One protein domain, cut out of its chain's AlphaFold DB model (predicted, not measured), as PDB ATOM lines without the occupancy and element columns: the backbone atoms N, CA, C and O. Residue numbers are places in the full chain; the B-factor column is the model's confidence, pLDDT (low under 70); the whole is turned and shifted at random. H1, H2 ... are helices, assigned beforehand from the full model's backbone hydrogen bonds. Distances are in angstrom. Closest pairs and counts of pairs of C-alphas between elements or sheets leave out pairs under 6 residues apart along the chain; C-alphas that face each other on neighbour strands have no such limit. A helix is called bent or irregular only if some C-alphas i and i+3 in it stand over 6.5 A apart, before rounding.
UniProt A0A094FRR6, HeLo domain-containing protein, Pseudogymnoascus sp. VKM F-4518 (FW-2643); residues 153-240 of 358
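This is residues 153 to 240 of the 358 residues of the protein "HeLo domain-containing protein" of Pseudogymnoascus sp. VKM F-4518 (FW-2643) (UniProt A0A094FRR6). H1 and H2 make a V, with H4 beside H2 and H3 near its far end. Residues 153 to 159 and 216 to 222 stick out. All helix and loose, the printed part has 88 residues with four named helices, no named strand, a radius of gyration of the C-alphas of 15.4 A and spans of 41 by 34 by 30 A.

H1, residues 163 to 183, runs 30.3 A from its first C-alpha, (457.052, 352.808, 292.059). H2, residues 185 to 201, is irregular: C-alphas 186 and 189 are 7.1 A apart. H3 is residues 204 to 215. H4, residues 227 to 237, ends at C-alpha (430.518, 337.313, 293.370).

H2 and H4 touch at a shallow tilt of 31 degrees; their closest C-alphas, Lys 196 and Ala 232, are 5.4 A apart. H1 is apart from H3 and H4. In H2, 11 of 13 O i to N i+4 pairs are within hydrogen-bond range; in the other helices, every pair.

The printed part has no cut; the H3 to H4 link is long, its pLDDT under 70.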
ATOM      1  N   PRO A 153     466.861 326.597 288.693       56.91
ATOM      2  CA  PRO A 153     468.091 326.780 289.456       56.91
ATOM      3  C   PRO A 153     468.080 328.143 290.162       56.91
ATOM      4  O   PRO A 153     467.432 329.080 289.697       56.91
ATOM      5  N   ARG A 154     468.749 328.210 291.324       56.16
ATOM      6  CA  ARG A 154     468.732 329.319 292.303       56.16
ATOM      7  C   ARG A 154     468.340 330.674 291.697       56.16
ATOM      8  O   ARG A 154     469.157 331.349 291.077       56.16
ATOM      9  N   LYS A 155     467.094 331.085 291.952       66.44
ATOM     10  CA  LYS A 155     466.615 332.435 291.643       66.44
ATOM     11  C   LYS A 155     467.427 333.430 292.462       66.44
ATOM     12  O   LYS A 155     467.556 333.275 293.676       66.44
ATOM     13  N   ILE A 156     467.979 334.436 291.803       69.94
ATOM     14  CA  ILE A 156     468.689 335.503 292.498       69.94
ATOM     15  C   ILE A 156     467.659 336.513 292.959       69.94
ATOM     16  O   ILE A 156     466.835 336.969 292.172       69.94
ATOM     17  N   THR A 157     467.680 336.815 294.253       70.44
ATOM     18  CA  THR A 157     466.769 337.785 294.848       70.44
ATOM     19  C   THR A 157     467.247 339.191 294.515       70.44
ATOM     20  O   THR A 157     468.410 339.538 294.726       70.44
ATOM     21  N   TRP A 158     466.337 340.003 294.002       79.50
ATOM     22  CA  TRP A 158     466.543 341.412 293.705       79.50
ATOM     23  C   TRP A 158     465.311 342.191 294.168       79.50
ATOM     24  O   TRP A 158     464.258 341.606 294.419       79.50
ATOM     25  N   ALA A 159     465.460 343.503 294.323       79.50
ATOM     26  CA  ALA A 159     464.397 344.387 294.782       79.50
ATOM     27  C   ALA A 159     464.216 345.552 293.803       79.50
ATOM     28  O   ALA A 159     465.190 346.059 293.237       79.50
ATOM     29  N   LEU A 160     462.962 345.966 293.619       76.81
ATOM     30  CA  LEU A 160     462.570 347.142 292.843       76.81
ATOM     31  C   LEU A 160     462.493 348.350 293.773       76.81
ATOM     32  O   LEU A 160     461.683 348.373 294.693       76.81
ATOM     33  N   TYR A 161     463.325 349.361 293.521       75.81
ATOM     34  CA  TYR A 161     463.450 350.550 294.378       75.81
ATOM     35  C   TYR A 161     462.722 351.783 293.825       75.81
ATOM     36  O   TYR A 161     463.162 352.914 294.022       75.81
ATOM     37  N   GLY A 162     461.612 351.589 293.119       79.81
ATOM     38  CA  GLY A 162     460.831 352.693 292.575       79.81
ATOM     39  C   GLY A 162     459.449 352.242 292.137       79.81
ATOM     40  O   GLY A 162     459.321 351.215 291.470       79.81
ATOM     41  N   LYS A 163     458.432 353.034 292.496       79.69
ATOM     42  CA  LYS A 163     457.052 352.808 292.059       79.69
ATOM     43  C   LYS A 163     456.969 352.827 290.533       79.69
ATOM     44  O   LYS A 163     456.479 351.871 289.961       79.69
ATOM     45  N   ASP A 164     457.573 353.822 289.886       79.88
ATOM     46  CA  ASP A 164     457.556 353.950 288.422       79.88
ATOM     47  C   ASP A 164     458.194 352.741 287.717       79.88
ATOM     48  O   ASP A 164     457.730 352.308 286.668       79.88
ATOM     49  N   SER A 165     459.251 352.163 288.302       78.69
ATOM     50  CA  SER A 165     459.887 350.955 287.762       78.69
ATOM     51  C   SER A 165     459.018 349.713 287.952       78.69
ATOM     52  O   SER A 165     459.006 348.845 287.085       78.69
ATOM     53  N   PHE A 166     458.307 349.617 289.078       80.62
ATOM     54  CA  PHE A 166     457.343 348.548 289.321       80.62
ATOM     55  C   PHE A 166     456.132 348.666 288.391       80.62
ATOM     56  O   PHE A 166     455.747 347.675 287.779       80.62
ATOM     57  N   ASP A 167     455.591 349.874 288.244       77.75
ATOM     58  CA  ASP A 167     454.462 350.163 287.369       77.75
ATOM     59  C   ASP A 167     454.845 349.832 285.923       77.75
ATOM     60  O   ASP A 167     454.212 348.965 285.336       77.75
ATOM     61  N   SER A 168     455.946 350.380 285.390       82.31
ATOM     62  CA  SER A 168     456.421 350.077 284.027       82.31
ATOM     63  C   SER A 168     456.643 348.581 283.791       82.31
ATOM     64  O   SER A 168     456.226 348.066 282.758       82.31
ATOM     65  N   LEU A 169     457.254 347.864 284.745       81.94
ATOM     66  CA  LEU A 169     457.428 346.413 284.634       81.94
ATOM     67  C   LEU A 169     456.078 345.700 284.528       81.94
ATOM     68  O   LEU A 169     455.927 344.778 283.732       81.94
ATOM     69  N   LEU A 170     455.113 346.105 285.349       79.75
ATOM     70  CA  LEU A 170     453.775 345.536 285.360       79.75
ATOM     71  C   LEU A 170     453.025 345.864 284.063       79.75
ATOM     72  O   LEU A 170     452.351 344.989 283.525       79.75
ATOM     73  N   GLU A 171     453.166 347.077 283.526       79.81
ATOM     74  CA  GLU A 171     452.582 347.469 282.241       79.81
ATOM     75  C   GLU A 171     453.129 346.637 281.077       79.81
ATOM     76  O   GLU A 171     452.340 346.087 280.305       79.81
ATOM     77  N   ASP A 172     454.454 346.494 280.996       82.44
ATOM     78  CA  ASP A 172     455.127 345.725 279.946       82.44
ATOM     79  C   ASP A 172     454.735 344.245 280.006       82.44
ATOM     80  O   ASP A 172     454.446 343.626 278.980       82.44
ATOM     81  N   LEU A 173     454.673 343.671 281.214       81.56
ATOM     82  CA  LEU A 173     454.245 342.286 281.400       81.56
ATOM     83  C   LEU A 173     452.823 342.096 280.865       81.56
ATOM     84  O   LEU A 173     452.572 341.155 280.109       81.56
ATOM     85  N   VAL A 174     451.907 343.001 281.231       77.75
ATOM     86  CA  VAL A 174     450.497 342.950 280.815       77.75
ATOM     87  C   VAL A 174     450.362 342.996 279.305       77.75
ATOM     88  O   VAL A 174     449.654 342.159 278.748       77.75
ATOM     89  N   ALA A 175     451.070 343.914 278.650       78.75
ATOM     90  CA  ALA A 175     451.066 344.008 277.196       78.75
ATOM     91  C   ALA A 175     451.530 342.693 276.548       78.75
ATOM     92  O   ALA A 175     450.809 342.126 275.732       78.75
ATOM     93  N   LEU A 176     452.661 342.139 276.998       84.81
ATOM     94  CA  LEU A 176     453.209 340.893 276.449       84.81
ATOM     95  C   LEU A 176     452.267 339.695 276.614       84.81
ATOM     96  O   LEU A 176     452.186 338.840 275.733       84.81
ATOM     97  N   ILE A 177     451.563 339.599 277.743       80.12
ATOM     98  CA  ILE A 177     450.612 338.505 277.962       80.12
ATOM     99  C   ILE A 177     449.336 338.700 277.145       80.12
ATOM    100  O   ILE A 177     448.817 337.713 276.622       80.12
ATOM    101  N   ASN A 178     448.853 339.929 276.983       80.25
ATOM    102  CA  ASN A 178     447.723 340.198 276.098       80.25
ATOM    103  C   ASN A 178     448.067 339.828 274.652       80.25
ATOM    104  O   ASN A 178     447.320 339.065 274.038       80.25
ATOM    105  N   ASP A 179     449.238 340.243 274.164       84.50
ATOM    106  CA  ASP A 179     449.743 339.862 272.843       84.50
ATOM    107  C   ASP A 179     449.824 338.331 272.708       84.50
ATOM    108  O   ASP A 179     449.367 337.755 271.720       84.50
ATOM    109  N   LEU A 180     450.319 337.630 273.737       84.69
ATOM    110  CA  LEU A 180     450.366 336.165 273.753       84.69
ATOM    111  C   LEU A 180     448.967 335.532 273.657       84.69
ATOM    112  O   LEU A 180     448.774 334.555 272.932       84.69
ATOM    113  N   VAL A 181     447.977 336.066 274.372       82.94
ATOM    114  CA  VAL A 181     446.588 335.581 274.328       82.94
ATOM    115  C   VAL A 181     445.933 335.873 272.973       82.94
ATOM    116  O   VAL A 181     445.112 335.079 272.499       82.94
ATOM    117  N   GLU A 182     446.288 336.982 272.326       84.75
ATOM    118  CA  GLU A 182     445.823 337.325 270.981       84.75
ATOM    119  C   GLU A 182     446.410 336.415 269.899       84.75
ATOM    120  O   GLU A 182     445.681 336.019 268.986       84.75
ATOM    121  N   LEU A 183     447.675 336.008 270.037       89.50
ATOM    122  CA  LEU A 183     448.328 335.068 269.119       89.50
ATOM    123  C   LEU A 183     447.678 333.672 269.127       89.50
ATOM    124  O   LEU A 183     447.711 332.972 268.114       89.50
ATOM    125  N   PHE A 184     447.048 333.268 270.236       87.38
ATOM    126  CA  PHE A 184     446.451 331.936 270.401       87.38
ATOM    127  C   PHE A 184     444.961 331.995 270.786       87.38
ATOM    128  O   PHE A 184     444.574 331.549 271.866       87.38
ATOM    129  N   PRO A 185     444.058 332.461 269.905       83.06
ATOM    130  CA  PRO A 185     442.650 332.678 270.258       83.06
ATOM    131  C   PRO A 185     441.905 331.394 270.656       83.06
ATOM    132  O   PRO A 185     440.945 331.448 271.426       83.06
ATOM    133  N   SER A 186     442.357 330.228 270.184       81.25
ATOM    134  CA  SER A 186     441.796 328.920 270.540       81.25
ATOM    135  C   SER A 186     441.954 328.570 272.024       81.25
ATOM    136  O   SER A 186     441.207 327.730 272.524       81.25
ATOM    137  N   ILE A 187     442.881 329.217 272.745       82.88
ATOM    138  CA  ILE A 187     443.110 328.964 274.172       82.88
ATOM    139  C   ILE A 187     442.191 329.789 275.082       82.88
ATOM    140  O   ILE A 187     442.035 329.438 276.251       82.88
ATOM    141  N   LYS A 188     441.528 330.834 274.565       83.56
ATOM    142  CA  LYS A 188     440.670 331.733 275.360       83.56
ATOM    143  C   LYS A 188     439.594 330.993 276.175       83.56
ATOM    144  O   LYS A 188     439.543 331.220 277.382       83.56
ATOM    145  N   PRO A 189     438.823 330.032 275.620       84.38
ATOM    146  CA  PRO A 189     437.838 329.286 276.411       84.38
ATOM    147  C   PRO A 189     438.474 328.478 277.548       84.38
ATOM    148  O   PRO A 189     437.895 328.317 278.622       84.38
ATOM    149  N   ARG A 190     439.693 327.968 277.329       82.81
ATOM    150  CA  ARG A 190     440.438 327.231 278.353       82.81
ATOM    151  C   ARG A 190     440.971 328.169 279.436       82.81
ATOM    152  O   ARG A 190     440.932 327.789 280.601       82.81
ATOM    153  N   LEU A 191     441.435 329.367 279.073       82.44
ATOM    154  CA  LEU A 191     441.850 330.401 280.025       82.44
ATOM    155  C   LEU A 191     440.686 330.857 280.906       82.44
ATOM    156  O   LEU A 191     440.857 330.942 282.115       82.44
ATOM    157  N   GLU A 192     439.500 331.069 280.330       82.62
ATOM    158  CA  GLU A 192     438.293 331.410 281.095       82.62
ATOM    159  C   GLU A 192     437.937 330.337 282.128       82.62
ATOM    160  O   GLU A 192     437.624 330.650 283.276       82.62
ATOM    161  N   GLU A 193     437.992 329.060 281.741       80.69
ATOM    162  CA  GLU A 193     437.713 327.958 282.661       80.69
ATOM    163  C   GLU A 193     438.765 327.858 283.771       80.69
ATOM    164  O   GLU A 193     438.420 327.663 284.935       80.69
ATOM    165  N   LEU A 194     440.043 328.038 283.432       81.62
ATOM    166  CA  LEU A 194     441.122 328.048 284.417       81.62
ATOM    167  C   LEU A 194     440.965 329.212 285.396       81.62
ATOM    168  O   LEU A 194     441.036 329.000 286.599       81.62
ATOM    169  N   CYS A 195     440.630 330.400 284.899       83.94
ATOM    170  CA  CYS A 195     440.383 331.568 285.732       83.94
ATOM    171  C   CYS A 195     439.238 331.321 286.733       83.94
ATOM    172  O   CYS A 195     439.369 331.598 287.924       83.94
ATOM    173  N   LYS A 196     438.136 330.693 286.294       82.00
ATOM    174  CA  LYS A 196     437.036 330.290 287.191       82.00
ATOM    175  C   LYS A 196     437.483 329.289 288.258       82.00
ATOM    176  O   LYS A 196     437.016 329.369 289.393       82.00
ATOM    177  N   GLN A 197     438.343 328.335 287.907       80.06
ATOM    178  CA  GLN A 197     438.875 327.347 288.851       80.06
ATOM    179  C   GLN A 197     439.785 327.998 289.893       80.06
ATOM    180  O   GLN A 197     439.661 327.699 291.077       80.06
ATOM    181  N   GLU A 198     440.635 328.930 289.471       82.50
ATOM    182  CA  GLU A 198     441.552 329.655 290.353       82.50
ATOM    183  C   GLU A 198     440.797 330.538 291.341       82.50
ATOM    184  O   GLU A 198     441.084 330.503 292.531       82.50
ATOM    185  N   ILE A 199     439.761 331.248 290.889       85.06
ATOM    186  CA  ILE A 199     438.916 332.043 291.788       85.06
ATOM    187  C   ILE A 199     438.181 331.151 292.790       85.06
ATOM    188  O   ILE A 199     438.059 331.519 293.952       85.06
ATOM    189  N   ARG A 200     437.719 329.961 292.384       80.88
ATOM    190  CA  ARG A 200     437.100 328.998 293.316       80.88
ATOM    191  C   ARG A 200     438.071 328.473 294.374       80.88
ATOM    192  O   ARG A 200     437.603 328.027 295.416       80.88
ATOM    193  N   ALA A 201     439.374 328.496 294.105       80.31
ATOM    194  CA  ALA A 201     440.403 328.090 295.058       80.31
ATOM    195  C   ALA A 201     440.756 329.199 296.068       80.31
ATOM    196  O   ALA A 201     441.406 328.914 297.072       80.31
ATOM    197  N   LEU A 202     440.339 330.446 295.824       80.94
ATOM    198  CA  LEU A 202     440.563 331.565 296.736       80.94
ATOM    199  C   LEU A 202     439.510 331.609 297.854       80.94
ATOM    200  O   LEU A 202     438.347 331.248 297.669       80.94
ATOM    201  N   GLU A 203     439.909 332.119 299.020       79.12
ATOM    202  CA  GLU A 203     438.985 332.426 300.115       79.12
ATOM    203  C   GLU A 203     438.040 333.576 299.719       79.12
ATOM    204  O   GLU A 203     438.420 334.493 298.987       79.12
ATOM    205  N   LYS A 204     436.799 333.569 300.221       77.94
ATOM    206  CA  LYS A 204     435.781 334.577 299.856       77.94
ATOM    207  C   LYS A 204     436.229 335.999 300.188       77.94
ATOM    208  O   LYS A 204     435.926 336.937 299.451       77.94
ATOM    209  N   GLU A 205     436.924 336.152 301.304       74.94
ATOM    210  CA  GLU A 205     437.512 337.398 301.775       74.94
ATOM    211  C   GLU A 205     438.586 337.893 300.793       74.94
ATOM    212  O   GLU A 205     438.522 339.041 300.349       74.94
ATOM    213  N   SER A 206     439.472 337.002 300.339       78.38
ATOM    214  CA  SER A 206     440.497 337.299 299.332       78.38
ATOM    215  C   SER A 206     439.910 337.670 297.967       78.38
ATOM    216  O   SER A 206     440.456 338.526 297.277       78.38
ATOM    217  N   ILE A 207     438.773 337.085 297.575       79.94
ATOM    218  CA  ILE A 207     438.085 337.432 296.317       79.94
ATOM    219  C   ILE A 207     437.524 338.858 296.367       79.94
ATOM    220  O   ILE A 207     437.575 339.579 295.370       79.94
ATOM    221  N   ARG A 208     437.005 339.296 297.523       78.94
ATOM    222  CA  ARG A 208     436.527 340.677 297.699       78.94
ATOM    223  C   ARG A 208     437.668 341.679 297.623       78.94
ATOM    224  O   ARG A 208     437.531 342.684 296.936       78.94
ATOM    225  N   GLU A 209     438.789 341.383 298.272       78.00
ATOM    226  CA  GLU A 209     439.982 342.227 298.192       78.00
ATOM    227  C   GLU A 209     440.546 342.280 296.774       78.00
ATOM    228  O   GLU A 209     440.878 343.357 296.290       78.00
ATOM    229  N   LEU A 210     440.586 341.146 296.068       79.44
ATOM    230  CA  LEU A 210     440.980 341.104 294.663       79.44
ATOM    231  C   LEU A 210     440.066 341.995 293.807       79.44
ATOM    232  O   LEU A 210     440.553 342.767 292.984       79.44
ATOM    233  N   ALA A 211     438.752 341.950 294.040       78.88
ATOM    234  CA  ALA A 211     437.798 342.816 293.356       78.88
ATOM    235  C   ALA A 211     438.006 344.307 293.683       78.88
ATOM    236  O   ALA A 211     437.831 345.149 292.807       78.88
ATOM    237  N   GLU A 212     438.383 344.658 294.914       76.62
ATOM    238  CA  GLU A 212     438.713 346.040 295.289       76.62
ATOM    239  C   GLU A 212     440.018 346.520 294.645       76.62
ATOM    240  O   GLU A 212     440.064 347.626 294.109       76.62
ATOM    241  N   VAL A 213     441.057 345.680 294.625       74.38
ATOM    242  CA  VAL A 213     442.332 345.975 293.947       74.38
ATOM    243  C   VAL A 213     442.117 346.222 292.451       74.38
ATOM    244  O   VAL A 213     442.754 347.107 291.883       74.38
ATOM    245  N   LEU A 214     441.186 345.493 291.830       71.50
ATOM    246  CA  LEU A 214     440.817 345.665 290.422       71.50
ATOM    247  C   LEU A 214     439.932 346.892 290.153       71.50
ATOM    248  O   LEU A 214     439.921 347.388 289.029       71.50
ATOM    249  N   LYS A 215     439.183 347.374 291.154       68.25
ATOM    250  CA  LYS A 215     438.302 348.553 291.047       68.25
ATOM    251  C   LYS A 215     439.016 349.877 291.319       68.25
ATOM    252  O   LYS A 215     438.548 350.906 290.850       68.25
ATOM    253  N   ASN A 216     440.109 349.860 292.081       52.53
ATOM    254  CA  ASN A 216     440.797 351.061 292.572       52.53
ATOM    255  C   ASN A 216     441.769 351.717 291.572       52.53
ATOM    256  O   ASN A 216     442.614 352.505 291.993       52.53
ATOM    257  N   ASP A 217     441.657 351.441 290.271       51.38
ATOM    258  CA  ASP A 217     442.423 352.182 289.270       51.38
ATOM    259  C   ASP A 217     441.628 353.384 288.757       51.38
ATOM    260  O   ASP A 217     440.480 353.278 288.327       51.38
ATOM    261  N   ASP A 218     442.279 354.537 288.876       43.66
ATOM    262  CA  ASP A 218     441.799 355.887 288.638       43.66
ATOM    263  C   ASP A 218     440.848 356.053 287.443       43.66
ATOM    264  O   ASP A 218     441.038 355.497 286.360       43.66
ATOM    265  N   GLU A 219     439.940 357.017 287.606       45.03
ATOM    266  CA  GLU A 219     439.060 357.686 286.628       45.03
ATOM    267  C   GLU A 219     439.757 358.134 285.307       45.03
ATOM    268  O   GLU A 219     439.128 358.711 284.421       45.03
ATOM    269  N   LYS A 220     441.064 357.874 285.149       41.31
ATOM    270  CA  LYS A 220     441.920 358.232 284.011       41.31
ATOM    271  C   LYS A 220     442.388 357.073 283.127       41.31
ATOM    272  O   LYS A 220     442.806 357.356 282.005       41.31
ATOM    273  N   LEU A 221     442.318 355.815 283.559       39.59
ATOM    274  CA  LEU A 221     442.641 354.665 282.704       39.59
ATOM    275  C   LEU A 221     441.419 353.756 282.592       39.59
ATOM    276  O   LEU A 221     441.192 352.850 283.384       39.59
ATOM    277  N   ASN A 222     440.596 354.074 281.595       36.09
ATOM    278  CA  ASN A 222     439.416 353.320 281.205       36.09
ATOM    279  C   ASN A 222     439.691 351.812 281.123       36.09
ATOM    280  O   ASN A 222     440.503 351.397 280.307       36.09
ATOM    281  N   LYS A 223     438.861 351.054 281.851       42.75
ATOM    282  CA  LYS A 223     438.633 349.606 281.761       42.75
ATOM    283  C   LYS A 223     439.810 348.744 282.214       42.75
ATOM    284  O   LYS A 223     440.902 348.768 281.673       42.75
ATOM    285  N   THR A 224     439.532 347.895 283.190       48.16
ATOM    286  CA  THR A 224     440.303 346.685 283.443       48.16
ATOM    287  C   THR A 224     440.294 345.868 282.143       48.16
ATOM    288  O   THR A 224     439.272 345.282 281.794       48.16
ATOM    289  N   ASP A 225     441.397 345.880 281.388       55.38
ATOM    290  CA  ASP A 225     441.507 345.203 280.079       55.38
ATOM    291  C   ASP A 225     441.409 343.673 280.174       55.38
ATOM    292  O   ASP A 225     441.327 342.981 279.160       55.38
ATOM    293  N   ASP A 226     441.368 343.123 281.389       65.12
ATOM    294  CA  ASP A 226     441.115 341.709 281.593       65.12
ATOM    295  C   ASP A 226     439.632 341.418 281.801       65.12
ATOM    296  O   ASP A 226     439.104 341.247 282.911       65.12
ATOM    297  N   GLU A 227     438.956 341.363 280.661       71.88
ATOM    298  CA  GLU A 227     437.567 340.951 280.556       71.88
ATOM    299  C   GLU A 227     437.353 339.534 281.119       71.88
ATOM    300  O   GLU A 227     436.288 339.253 281.666       71.88
ATOM    301  N   ILE A 228     438.352 338.646 281.029       75.94
ATOM    302  CA  ILE A 228     438.234 337.250 281.464       75.94
ATOM    303  C   ILE A 228     438.176 337.169 282.989       75.94
ATOM    304  O   ILE A 228     437.260 336.547 283.534       75.94
ATOM    305  N   LEU A 229     439.108 337.820 283.685       78.12
ATOM    306  CA  LEU A 229     439.136 337.797 285.143       78.12
ATOM    307  C   LEU A 229     437.990 338.585 285.751       78.12
ATOM    308  O   LEU A 229     437.359 338.091 286.682       78.12
ATOM    309  N   THR A 230     437.694 339.773 285.222       78.50
ATOM    310  CA  THR A 230     436.574 340.578 285.726       78.50
ATOM    311  C   THR A 230     435.276 339.781 285.631       78.50
ATOM    312  O   THR A 230     434.583 339.628 286.630       78.50
ATOM    313  N   LYS A 231     435.011 339.133 284.485       80.62
ATOM    314  CA  LYS A 231     433.853 338.237 284.328       80.62
ATOM    315  C   LYS A 231     433.879 337.046 285.270       80.62
ATOM    316  O   LYS A 231     432.819 336.603 285.692       80.62
ATOM    317  N   ALA A 232     435.042 336.468 285.550       79.31
ATOM    318  CA  ALA A 232     435.135 335.303 286.420       79.31
ATOM    319  C   ALA A 232     434.939 335.685 287.900       79.31
ATOM    320  O   ALA A 232     434.303 334.934 288.640       79.31
ATOM    321  N   ILE A 233     435.411 336.866 288.313       80.06
ATOM    322  CA  ILE A 233     435.176 337.438 289.643       80.06
ATOM    323  C   ILE A 233     433.719 337.843 289.784       80.06
ATOM    324  O   ILE A 233     433.091 337.450 290.761       80.06
ATOM    325  N   ASP A 234     433.163 338.557 288.807       76.81
ATOM    326  CA  ASP A 234     431.752 338.925 288.796       76.81
ATOM    327  C   ASP A 234     430.893 337.669 288.784       76.81
ATOM    328  O   ASP A 234     430.044 337.530 289.645       76.81
ATOM    329  N   ALA A 235     431.180 336.675 287.943       74.00
ATOM    330  CA  ALA A 235     430.473 335.400 287.984       74.00
ATOM    331  C   ALA A 235     430.586 334.723 289.353       74.00
ATOM    332  O   ALA A 235     429.618 334.114 289.774       74.00
ATOM    333  N   HIS A 236     431.714 334.828 290.061       72.94
ATOM    334  CA  HIS A 236     431.865 334.256 291.399       72.94
ATOM    335  C   HIS A 236     431.104 335.053 292.477       72.94
ATOM    336  O   HIS A 236     430.428 334.465 293.323       72.94
ATOM    337  N   ILE A 237     431.178 336.387 292.437       70.44
ATOM    338  CA  ILE A 237     430.518 337.313 293.370       70.44
ATOM    339  C   ILE A 237     429.002 337.350 293.135       70.44
ATOM    340  O   ILE A 237     428.248 337.397 294.104       70.44
ATOM    341  N   GLU A 238     428.570 337.309 291.871       62.12
ATOM    342  CA  GLU A 238     427.190 337.193 291.374       62.12
ATOM    343  C   GLU A 238     426.668 335.750 291.380       62.12
ATOM    344  O   GLU A 238     425.462 335.540 291.232       62.12
ATOM    345  N   THR A 239     427.521 334.766 291.680       52.84
ATOM    346  CA  THR A 239     427.102 333.484 292.256       52.84
ATOM    347  C   THR A 239     427.175 333.493 293.789       52.84
ATOM    348  O   THR A 239     427.772 332.578 294.365       52.84
ATOM    349  N   PRO A 240     426.519 334.412 294.539       49.59
ATOM    350  CA  PRO A 240     426.013 333.934 295.803       49.59
ATOM    351  C   PRO A 240     424.976 332.887 295.402       49.59
ATOM    352  O   PRO A 240     424.129 333.134 294.547       49.59
TER     353      PRO A 240